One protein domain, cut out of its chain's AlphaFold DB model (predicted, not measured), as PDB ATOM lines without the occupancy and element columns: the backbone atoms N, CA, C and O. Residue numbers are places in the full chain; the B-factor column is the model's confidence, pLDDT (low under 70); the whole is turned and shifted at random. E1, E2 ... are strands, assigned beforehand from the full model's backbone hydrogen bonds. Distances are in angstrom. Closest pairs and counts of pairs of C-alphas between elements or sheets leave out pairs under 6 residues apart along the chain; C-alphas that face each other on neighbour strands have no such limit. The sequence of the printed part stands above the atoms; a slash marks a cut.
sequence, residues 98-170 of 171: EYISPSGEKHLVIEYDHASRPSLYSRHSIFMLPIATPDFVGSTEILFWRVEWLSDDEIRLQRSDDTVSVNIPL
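What this domain is: This is residues 98 to 170 of the 171 residues of an uncharacterized protein of Citrobacter amalonaticus (UniProt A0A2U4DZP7). This is a small two-sheet sandwich: a twisted sheet of E1 to E4 lies face to face with a smaller sheet of E5 to E7, the strands of the two crossing at 30 degrees. The sheets come nearest to each other along E5, and the long link of residues 131 to 144 loops from E4 in one sheet to E5 in the other. The printed part has 73 residues with seven named strands, E1 to E7 along the chain, and no named helix; the class is all strand. The sheet orders are E1 - E2 - E3 - E4 and E5 - E6 - E7, both antiparallel. The whole is compact, with a radius of gyration of the C-alphas of 12.1 A and spans of 35 by 25 by 17 A.

Where its parts are: Find C-alpha 98 at (-27.439, -47.214, -30.767), where E1, residues 98 to 100, begins. E2 follows at residues 107 to 112, 16.9 A long, then E3 at 118 to 124, 19.0 A, and E4 at 127 to 130, 9.8 A. Look next at C-alpha 145 at (-23.946, -46.070, -19.214), where E5 begins and runs 18.2 A to residue 151. E6 spans residues 154 to 159, 16.6 A, and E7, residues 165 to 169, runs 13.4 A to C-alpha 169 at (-27.773, -30.798, -24.928).

How they stand to each other: Begin with E1 to E4, a meander, each strand the antiparallel neighbour of the one before. Between E1 and E2, a hairpin at 154 degrees, find N 99 and O 108 2.8 A apart, within hydrogen-bond range. In the hairpin E2 and E3 look at N 111 and O 119, 2.9 A; in the hairpin E3 and E4, at N 122 and O 129, 2.8 A. From edge to edge of this sheet the strands' lines turn by 90 degrees. E5, E6 and E7 form the second meander: N 148 and O 156 are 2.9 A apart in the hairpin E5 and E6, and N 157 and O 166 2.8 A in the hairpin E6 and E7. Across the sandwich, the closest C-alphas of E1 and E5 are those of Tyr 99 and Val 147, 7.3 A apart. Those of E3 and E5 are Pro 118 and Trp 145, 7.2 A. E2 and E5 are near each other, with 7 pairs of C-alphas within 10 A, while E4 and E7 are apart.

The domain as a whole: The two C-alphas farthest apart, those of Ser 103 and Thr 140, stand 36.1 A from each other. The printed part has no cut. The link E4 to E5, 14 residues, is long. In the B-factor column the mean pLDDT of the printed part is 81.9; look for values under 70 at residues 114 to 115, 127 and 138 to 142.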
ATOM      1  N   GLU A  98     -26.674 -48.195 -30.012       85.31
ATOM      2  CA  GLU A  98     -27.439 -47.214 -30.767       85.31
ATOM      3  C   GLU A  98     -28.703 -46.834 -29.996       85.31
ATOM      4  O   GLU A  98     -29.400 -47.694 -29.454       85.31
ATOM      5  N   TYR A  99     -28.995 -45.538 -29.961       87.12
ATOM      6  CA  TYR A  99     -30.188 -44.963 -29.356       87.12
ATOM      7  C   TYR A  99     -30.866 -44.073 -30.387       87.12
ATOM      8  O   TYR A  99     -30.213 -43.266 -31.043       87.12
ATOM      9  N   ILE A 100     -32.174 -44.222 -30.534       88.25
ATOM     10  CA  ILE A 100     -32.970 -43.458 -31.495       88.25
ATOM     11  C   ILE A 100     -33.827 -42.473 -30.704       88.25
ATOM     12  O   ILE A 100     -34.346 -42.850 -29.649       88.25
ATOM     13  N   SER A 101     -33.932 -41.228 -31.175       88.62
ATOM     14  CA  SER A 101     -34.767 -40.209 -30.535       88.62
ATOM     15  C   SER A 101     -36.241 -40.608 -30.530       88.62
ATOM     16  O   SER A 101     -36.667 -41.399 -31.377       88.62
ATOM     17  N   PRO A 102     -37.051 -40.046 -29.616       87.06
ATOM     18  CA  PRO A 102     -38.496 -40.242 -29.625       87.06
ATOM     19  C   PRO A 102     -39.148 -39.908 -30.976       87.06
ATOM     20  O   PRO A 102     -40.052 -40.625 -31.399       87.06
ATOM     21  N   SER A 103     -38.673 -38.868 -31.674       87.94
ATOM     22  CA  SER A 103     -39.118 -38.537 -33.039       87.94
ATOM     23  C   SER A 103     -38.606 -39.475 -34.131       87.94
ATOM     24  O   SER A 103     -39.173 -39.511 -35.220       87.94
ATOM     25  N   GLY A 104     -37.537 -40.228 -33.869       85.88
ATOM     26  CA  GLY A 104     -36.868 -41.064 -34.862       85.88
ATOM     27  C   GLY A 104     -35.870 -40.330 -35.759       85.88
ATOM     28  O   GLY A 104     -35.205 -40.982 -36.556       85.88
ATOM     29  N   GLU A 105     -35.741 -39.004 -35.648       86.12
ATOM     30  CA  GLU A 105     -34.856 -38.219 -36.518       86.12
ATOM     31  C   GLU A 105     -33.381 -38.304 -36.112       86.12
ATOM     32  O   GLU A 105     -32.495 -38.273 -36.969       86.12
ATOM     33  N   LYS A 106     -33.095 -38.420 -34.810       86.81
ATOM     34  CA  LYS A 106     -31.721 -38.419 -34.302       86.81
ATOM     35  C   LYS A 106     -31.292 -39.812 -33.876       86.81
ATOM     36  O   LYS A 106     -31.972 -40.504 -33.120       86.81
ATOM     37  N   HIS A 107     -30.099 -40.179 -34.320       89.56
ATOM     38  CA  HIS A 107     -29.446 -41.424 -33.956       89.56
ATOM     39  C   HIS A 107     -28.203 -41.105 -33.139       89.56
ATOM     40  O   HIS A 107     -27.302 -40.408 -33.600       89.56
ATOM     41  N   LEU A 108     -28.148 -41.634 -31.927       88.62
ATOM     42  CA  LEU A 108     -26.996 -41.537 -31.056       88.62
ATOM     43  C   LEU A 108     -26.293 -42.872 -30.964       88.62
ATOM     44  O   LEU A 108     -26.902 -43.940 -30.979       88.62
ATOM     45  N   VAL A 109     -24.985 -42.780 -30.831       87.50
ATOM     46  CA  VAL A 109     -24.090 -43.904 -30.675       87.50
ATOM     47  C   VAL A 109     -23.245 -43.642 -29.443       87.50
ATOM     48  O   VAL A 109     -22.611 -42.595 -29.342       87.50
ATOM     49  N   ILE A 110     -23.226 -44.593 -28.516       85.50
ATOM     50  CA  ILE A 110     -22.260 -44.595 -27.420       85.50
ATOM     51  C   ILE A 110     -21.169 -45.611 -27.728       85.50
ATOM     52  O   ILE A 110     -21.470 -46.740 -28.117       85.50
ATOM     53  N   GLU A 111     -19.918 -45.214 -27.545       81.25
ATOM     54  CA  GLU A 111     -18.760 -46.102 -27.599       81.25
ATOM     55  C   GLU A 111     -18.007 -46.032 -26.283       81.25
ATOM     56  O   GLU A 111     -18.028 -45.009 -25.604       81.25
ATOM     57  N   TYR A 112     -17.330 -47.116 -25.926       77.06
ATOM     58  CA  TYR A 112     -16.537 -47.179 -24.708       77.06
ATOM     59  C   TYR A 112     -15.072 -47.341 -25.068       77.06
ATOM     60  O   TYR A 112     -14.718 -48.160 -25.919       77.06
ATOM     61  N   ASP A 113     -14.223 -46.562 -24.407       70.69
ATOM     62  CA  ASP A 113     -12.784 -46.739 -24.514       70.69
ATOM     63  C   ASP A 113     -12.264 -47.868 -23.600       70.69
ATOM     64  O   ASP A 113     -13.007 -48.536 -22.879       70.69
ATOM     65  N   HIS A 114     -10.947 -48.080 -23.621       65.06
ATOM     66  CA  HIS A 114     -10.252 -49.099 -22.825       65.06
ATOM     67  C   HIS A 114     -10.312 -48.867 -21.305       65.06
ATOM     68  O   HIS A 114      -9.969 -49.769 -20.545       65.06
ATOM     69  N   ALA A 115     -10.713 -47.673 -20.867       67.94
ATOM     70  CA  ALA A 115     -10.905 -47.314 -19.468       67.94
ATOM     71  C   ALA A 115     -12.400 -47.202 -19.115       67.94
ATOM     72  O   ALA A 115     -12.755 -46.551 -18.130       67.94
ATOM     73  N   SER A 116     -13.279 -47.802 -19.927       70.06
ATOM     74  CA  SER A 116     -14.736 -47.783 -19.752       70.06
ATOM     75  C   SER A 116     -15.336 -46.370 -19.724       70.06
ATOM     76  O   SER A 116     -16.394 -46.152 -19.127       70.06
ATOM     77  N   ARG A 117     -14.673 -45.391 -20.352       75.75
ATOM     78  CA  ARG A 117     -15.193 -44.028 -20.499       75.75
ATOM     79  C   ARG A 117     -16.126 -43.983 -21.705       75.75
ATOM     80  O   ARG A 117     -15.720 -44.430 -22.781       75.75
ATOM     81  N   PRO A 118     -17.359 -43.471 -21.547       81.69
ATOM     82  CA  PRO A 118     -18.276 -43.344 -22.662       81.69
ATOM     83  C   PRO A 118     -17.904 -42.132 -23.521       81.69
ATOM     84  O   PRO A 118     -17.729 -41.024 -23.016       81.69
ATOM     85  N   SER A 119     -17.863 -42.347 -24.827       83.62
ATOM     86  CA  SER A 119     -17.820 -41.313 -25.856       83.62
ATOM     87  C   SER A 119     -19.141 -41.332 -26.607       83.62
ATOM     88  O   SER A 119     -19.627 -42.398 -26.995       83.62
ATOM     89  N   LEU A 120     -19.740 -40.161 -26.796       85.81
ATOM     90  CA  LEU A 120     -21.044 -40.029 -27.435       85.81
ATOM     91  C   LEU A 120     -20.886 -39.450 -28.844       85.81
ATOM     92  O   LEU A 120     -20.153 -38.483 -29.053       85.81
ATOM     93  N   TYR A 121     -21.599 -40.023 -29.806       84.62
ATOM     94  CA  TYR A 121     -21.572 -39.606 -31.200       84.62
ATOM     95  C   TYR A 121     -22.988 -39.445 -31.747       84.62
ATOM     96  O   TYR A 121     -23.861 -40.277 -31.504       84.62
ATOM     97  N   SER A 122     -23.199 -38.398 -32.542       85.00
ATOM     98  CA  SER A 122     -24.361 -38.269 -33.415       85.00
ATOM     99  C   SER A 122     -24.088 -39.027 -34.705       85.00
ATOM    100  O   SER A 122     -23.099 -38.762 -35.395       85.00
ATOM    101  N   ARG A 123     -24.946 -39.985 -35.044       82.62
ATOM    102  CA  ARG A 123     -24.845 -40.740 -36.288       82.62
ATOM    103  C   ARG A 123     -25.689 -40.072 -37.364       82.62
ATOM    104  O   ARG A 123     -26.913 -40.067 -37.297       82.62
ATOM    105  N   HIS A 124     -25.017 -39.588 -38.400       78.88
ATOM    106  CA  HIS A 124     -25.630 -39.153 -39.649       78.88
ATOM    107  C   HIS A 124     -25.209 -40.118 -40.760       78.88
ATOM    108  O   HIS A 124     -24.113 -40.020 -41.316       78.88
ATOM    109  N   SER A 125     -26.084 -41.076 -41.089       72.88
ATOM    110  CA  SER A 125     -25.799 -42.132 -42.070       72.88
ATOM    111  C   SER A 125     -24.564 -42.972 -41.671       72.88
ATOM    112  O   SER A 125     -24.578 -43.656 -40.643       72.88
ATOM    113  N   ILE A 126     -23.500 -42.941 -42.477       70.44
ATOM    114  CA  ILE A 126     -22.222 -43.622 -42.221       70.44
ATOM    115  C   ILE A 126     -21.250 -42.789 -41.375       70.44
ATOM    116  O   ILE A 126     -20.224 -43.312 -40.944       70.44
ATOM    117  N   PHE A 127     -21.550 -41.510 -41.141       68.38
ATOM    118  CA  PHE A 127     -20.689 -40.612 -40.382       68.38
ATOM    119  C   PHE A 127     -21.108 -40.562 -38.914       68.38
ATOM    120  O   PHE A 127     -22.292 -40.505 -38.585       68.38
ATOM    121  N   MET A 128     -20.107 -40.559 -38.038       76.38
ATOM    122  CA  MET A 128     -20.265 -40.353 -36.602       76.38
ATOM    123  C   MET A 128     -19.593 -39.035 -36.235       76.38
ATOM    124  O   MET A 128     -18.387 -38.876 -36.425       76.38
ATOM    125  N   LEU A 129     -20.382 -38.088 -35.744       78.19
ATOM    126  CA  LEU A 129     -19.921 -36.780 -35.297       78.19
ATOM    127  C   LEU A 129     -19.788 -36.806 -33.771       78.19
ATOM    128  O   LEU A 129     -20.766 -37.144 -33.105       78.19
ATOM    129  N   PRO A 130     -18.613 -36.490 -33.203       81.12
ATOM    130  CA  PRO A 130     -18.433 -36.495 -31.756       81.12
ATOM    131  C   PRO A 130     -19.300 -35.415 -31.108       81.12
ATOM    132  O   PRO A 130     -19.320 -34.270 -31.558       81.12
ATOM    133  N   ILE A 131     -19.993 -35.785 -30.037       83.69
ATOM    134  CA  ILE A 131     -20.722 -34.861 -29.173       83.69
ATOM    135  C   ILE A 131     -19.827 -34.564 -27.974       83.69
ATOM    136  O   ILE A 131     -19.179 -35.463 -27.436       83.69
ATOM    137  N   ALA A 132     -19.773 -33.300 -27.561       75.00
ATOM    138  CA  ALA A 132     -18.997 -32.905 -26.398       75.00
ATOM    139  C   ALA A 132     -19.547 -33.598 -25.145       75.00
ATOM    140  O   ALA A 132     -20.649 -33.305 -24.682       75.00
ATOM    141  N   THR A 133     -18.766 -34.519 -24.595       73.31
ATOM    142  CA  THR A 133     -19.028 -35.138 -23.302       73.31
ATOM    143  C   THR A 133     -18.110 -34.531 -22.245       73.31
ATOM    144  O   THR A 133     -16.976 -34.172 -22.566       73.31
ATOM    145  N   PRO A 134     -18.556 -34.419 -20.984       72.06
ATOM    146  CA  PRO A 134     -17.651 -34.056 -19.906       72.06
ATOM    147  C   PRO A 134     -16.569 -35.120 -19.717       72.06
ATOM    148  O   PRO A 134     -16.740 -36.280 -20.094       72.06
ATOM    149  N   ASP A 135     -15.459 -34.719 -19.100       75.69
ATOM    150  CA  ASP A 135     -14.354 -35.624 -18.804       75.69
ATOM    151  C   ASP A 135     -14.790 -36.681 -17.782       75.69
ATOM    152  O   ASP A 135     -14.872 -36.435 -16.575       75.69
ATOM    153  N   PHE A 136     -15.075 -37.885 -18.273       75.31
ATOM    154  CA  PHE A 136     -15.374 -39.029 -17.423       75.31
ATOM    155  C   PHE A 136     -14.083 -39.644 -16.886       75.31
ATOM    156  O   PHE A 136     -13.144 -39.938 -17.632       75.31
ATOM    157  N   VAL A 137     -14.043 -39.882 -15.576       74.06
ATOM    158  CA  VAL A 137     -12.949 -40.630 -14.949       74.06
ATOM    159  C   VAL A 137     -13.059 -42.092 -15.375       74.06
ATOM    160  O   VAL A 137     -14.118 -42.707 -15.242       74.06
ATOM    161  N   GLY A 138     -11.965 -42.640 -15.904       68.19
ATOM    162  CA  GLY A 138     -11.901 -44.045 -16.296       68.19
ATOM    163  C   GLY A 138     -11.966 -44.987 -15.097       68.19
ATOM    164  O   GLY A 138     -11.575 -44.627 -13.985       68.19
ATOM    165  N   SER A 139     -12.442 -46.206 -15.331       66.62
ATOM    166  CA  SER A 139     -12.539 -47.268 -14.333       66.62
ATOM    167  C   SER A 139     -11.854 -48.536 -14.830       66.62
ATOM    168  O   SER A 139     -11.855 -48.836 -16.022       66.62
ATOM    169  N   THR A 140     -11.283 -49.301 -13.901       67.31
ATOM    170  CA  THR A 140     -10.782 -50.659 -14.165       67.31
ATOM    171  C   THR A 140     -11.910 -51.664 -14.388       67.31
ATOM    172  O   THR A 140     -11.676 -52.744 -14.923       67.31
ATOM    173  N   GLU A 141     -13.127 -51.322 -13.968       66.19
ATOM    174  CA  GLU A 141     -14.326 -52.130 -14.163       66.19
ATOM    175  C   GLU A 141     -15.120 -51.638 -15.378       66.19
ATOM    176  O   GLU A 141     -15.108 -50.450 -15.719       66.19
ATOM    177  N   ILE A 142     -15.831 -52.557 -16.037       67.12
ATOM    178  CA  ILE A 142     -16.733 -52.220 -17.143       67.12
ATOM    179  C   ILE A 142     -17.977 -51.560 -16.550       67.12
ATOM    180  O   ILE A 142     -18.868 -52.231 -16.031       67.12
ATOM    181  N   LEU A 143     -18.027 -50.231 -16.619       73.75
ATOM    182  CA  LEU A 143     -19.168 -49.440 -16.175       73.75
ATOM    183  C   LEU A 143     -20.085 -49.159 -17.362       73.75
ATOM    184  O   LEU A 143     -19.696 -48.503 -18.326       73.75
ATOM    185  N   PHE A 144     -21.322 -49.640 -17.280       78.06
ATOM    186  CA  PHE A 144     -22.322 -49.375 -18.306       78.06
ATOM    187  C   PHE A 144     -22.976 -48.018 -18.085       78.06
ATOM    188  O   PHE A 144     -23.340 -47.658 -16.963       78.06
ATOM    189  N   TRP A 145     -23.186 -47.305 -19.184       84.44
ATOM    190  CA  TRP A 145     -23.946 -46.070 -19.214       84.44
ATOM    191  C   TRP A 145     -25.251 -46.278 -19.983       84.44
ATOM    192  O   TRP A 145     -25.332 -47.042 -20.952       84.44
ATOM    193  N   ARG A 146     -26.301 -45.619 -19.505       86.81
ATOM    194  CA  ARG A 146     -27.631 -45.578 -20.098       86.81
ATOM    195  C   ARG A 146     -27.865 -44.179 -20.650       86.81
ATOM    196  O   ARG A 146     -27.585 -43.194 -19.974       86.81
ATOM    197  N   VAL A 147     -28.396 -44.119 -21.864       89.19
ATOM    198  CA  VAL A 147     -28.916 -42.890 -22.461       89.19
ATOM    199  C   VAL A 147     -30.429 -42.899 -22.280       89.19
ATOM    200  O   VAL A 147     -31.098 -43.854 -22.678       89.19
ATOM    201  N   GLU A 148     -30.951 -41.854 -21.657       91.38
ATOM    202  CA  GLU A 148     -32.376 -41.564 -21.548       91.38
ATOM    203  C   GLU A 148     -32.661 -40.275 -22.325       91.38
ATOM    204  O   GLU A 148     -31.958 -39.279 -22.167       91.38
ATOM    205  N   TRP A 149     -33.676 -40.287 -23.185       91.81
ATOM    206  CA  TRP A 149     -34.098 -39.093 -23.912       91.81
ATOM    207  C   TRP A 149     -35.022 -38.255 -23.030       91.81
ATOM    208  O   TRP A 149     -36.068 -38.741 -22.605       91.81
ATOM    209  N   LEU A 150     -34.637 -37.006 -22.756       91.81
ATOM    210  CA  LEU A 150     -35.485 -36.035 -22.054       91.81
ATOM    211  C   LEU A 150     -36.328 -35.232 -23.052       91.81
ATOM    212  O   LEU A 150     -37.485 -34.915 -22.789       91.81
ATOM    213  N   SER A 151     -35.743 -34.935 -24.211       89.19
ATOM    214  CA  SER A 151     -36.381 -34.354 -25.391       89.19
ATOM    215  C   SER A 151     -35.586 -34.757 -26.638       89.19
ATOM    216  O   SER A 151     -34.564 -35.425 -26.517       89.19
ATOM    217  N   ASP A 152     -35.995 -34.343 -27.836       87.12
ATOM    218  CA  ASP A 152     -35.192 -34.585 -29.045       87.12
ATOM    219  C   ASP A 152     -33.843 -33.845 -29.030       87.12
ATOM    220  O   ASP A 152     -32.891 -34.259 -29.692       87.12
ATOM    221  N   ASP A 153     -33.725 -32.769 -28.256       89.62
ATOM    222  CA  ASP A 153     -32.520 -31.936 -28.170       89.62
ATOM    223  C   ASP A 153     -31.756 -32.131 -26.858       89.62
ATOM    224  O   ASP A 153     -30.746 -31.473 -26.629       89.62
ATOM    225  N   GLU A 154     -32.204 -33.025 -25.978       91.69
ATOM    226  CA  GLU A 154     -31.578 -33.221 -24.675       91.69
ATOM    227  C   GLU A 154     -31.657 -34.678 -24.236       91.69
ATOM    228  O   GLU A 154     -32.724 -35.298 -24.200       91.69
ATOM    229  N   ILE A 155     -30.510 -35.205 -23.827       92.81
ATOM    230  CA  ILE A 155     -30.410 -36.532 -23.230       92.81
ATOM    231  C   ILE A 155     -29.887 -36.444 -21.807       92.81
ATOM    232  O   ILE A 155     -29.126 -35.548 -21.446       92.81
ATOM    233  N   ARG A 156     -30.235 -37.447 -21.013       92.19
ATOM    234  CA  ARG A 156     -29.571 -37.766 -19.762       92.19
ATOM    235  C   ARG A 156     -28.687 -38.982 -19.970       92.19
ATOM    236  O   ARG A 156     -29.158 -40.067 -20.308       92.19
ATOM    237  N   LEU A 157     -27.397 -38.797 -19.738       90.19
ATOM    238  CA  LEU A 157     -26.424 -39.870 -19.677       90.19
ATOM    239  C   LEU A 157     -26.237 -40.275 -18.210       90.19
ATOM    240  O   LEU A 157     -25.805 -39.471 -17.387       90.19
ATOM    241  N   GLN A 158     -26.585 -41.515 -17.878       90.12
ATOM    242  CA  GLN A 158     -26.616 -42.021 -16.506       90.12
ATOM    243  C   GLN A 158     -25.762 -43.278 -16.363       90.12
ATOM    244  O   GLN A 158     -25.841 -44.192 -17.184       90.12
ATOM    245  N   ARG A 159     -24.951 -43.344 -15.308       86.88
ATOM    246  CA  ARG A 159     -24.175 -44.540 -14.966       86.88
ATOM    247  C   ARG A 159     -25.093 -45.595 -14.350       86.88
ATOM    248  O   ARG A 159     -25.998 -45.254 -13.601       86.88
ATOM    249  N   SER A 160     -24.862 -46.876 -14.644       82.12
ATOM    250  CA  SER A 160     -25.744 -47.985 -14.231       82.12
ATOM    251  C   SER A 160     -25.933 -48.158 -12.718       82.12
ATOM    252  O   SER A 160     -26.811 -48.915 -12.314       82.12
ATOM    253  N   ASP A 161     -25.099 -47.537 -11.892       81.88
ATOM    254  CA  ASP A 161     -25.211 -47.554 -10.432       81.88
ATOM    255  C   ASP A 161     -25.870 -46.285  -9.870       81.88
ATOM    256  O   ASP A 161     -25.831 -46.051  -8.666       81.88
ATOM    257  N   ASP A 162     -26.430 -45.450 -10.749       78.12
ATOM    258  CA  ASP A 162     -27.143 -44.206 -10.452       78.12
ATOM    259  C   ASP A 162     -26.328 -43.157  -9.677       78.12
ATOM    260  O   ASP A 162     -26.859 -42.137  -9.243       78.12
ATOM    261  N   THR A 163     -25.014 -43.359  -9.545       81.12
ATOM    262  CA  THR A 163     -24.126 -42.444  -8.809       81.12
ATOM    263  C   THR A 163     -23.797 -41.176  -9.591       81.12
ATOM    264  O   THR A 163     -23.493 -40.143  -8.998       81.12
ATOM    265  N   VAL A 164     -23.846 -41.249 -10.924       84.31
ATOM    266  CA  VAL A 164     -23.507 -40.147 -11.827       84.31
ATOM    267  C   VAL A 164     -24.577 -40.040 -12.903       84.31
ATOM    268  O   VAL A 164     -24.850 -41.004 -13.621       84.31
ATOM    269  N   SER A 165     -25.158 -38.850 -13.039       89.25
ATOM    270  CA  SER A 165     -26.034 -38.497 -14.153       89.25
ATOM    271  C   SER A 165     -25.677 -37.110 -14.670       89.25
ATOM    272  O   SER A 165     -25.350 -36.209 -13.897       89.25
ATOM    273  N   VAL A 166     -25.692 -36.960 -15.989       90.50
ATOM    274  CA  VAL A 166     -25.359 -35.712 -16.671       90.50
ATOM    275  C   VAL A 166     -26.374 -35.479 -17.776       90.50
ATOM    276  O   VAL A 166     -26.600 -36.357 -18.606       90.50
ATOM    277  N   ASN A 167     -26.951 -34.284 -17.809       92.31
ATOM    278  CA  ASN A 167     -27.755 -33.841 -18.939       92.31
ATOM    279  C   ASN A 167     -26.841 -33.253 -20.021       92.31
ATOM    280  O   ASN A 167     -25.981 -32.422 -19.721       92.31
ATOM    281  N   ILE A 168     -27.019 -33.688 -21.267       89.25
ATOM    282  CA  ILE A 168     -26.222 -33.260 -22.417       89.25
ATOM    283  C   ILE A 168     -27.174 -32.681 -23.471       89.25
ATOM    284  O   ILE A 168     -28.027 -33.419 -23.980       89.25
ATOM    285  N   PRO A 169     -27.043 -31.386 -23.815       89.56
ATOM    286  CA  PRO A 169     -27.773 -30.798 -24.928       89.56
ATOM    287  C   PRO A 169     -27.181 -31.255 -26.270       89.56
ATOM    288  O   PRO A 169     -25.964 -31.328 -26.448       89.56
ATOM    289  N   LEU A 170     -28.059 -31.554 -27.223       83.69
ATOM    290  CA  LEU A 170     -27.772 -32.038 -28.570       83.69
ATOM    291  C   LEU A 170     -28.084 -30.919 -29.573       83.69
ATOM    292  O   LEU A 170     -29.154 -30.917 -30.186       83.69
TER     293      LEU A 170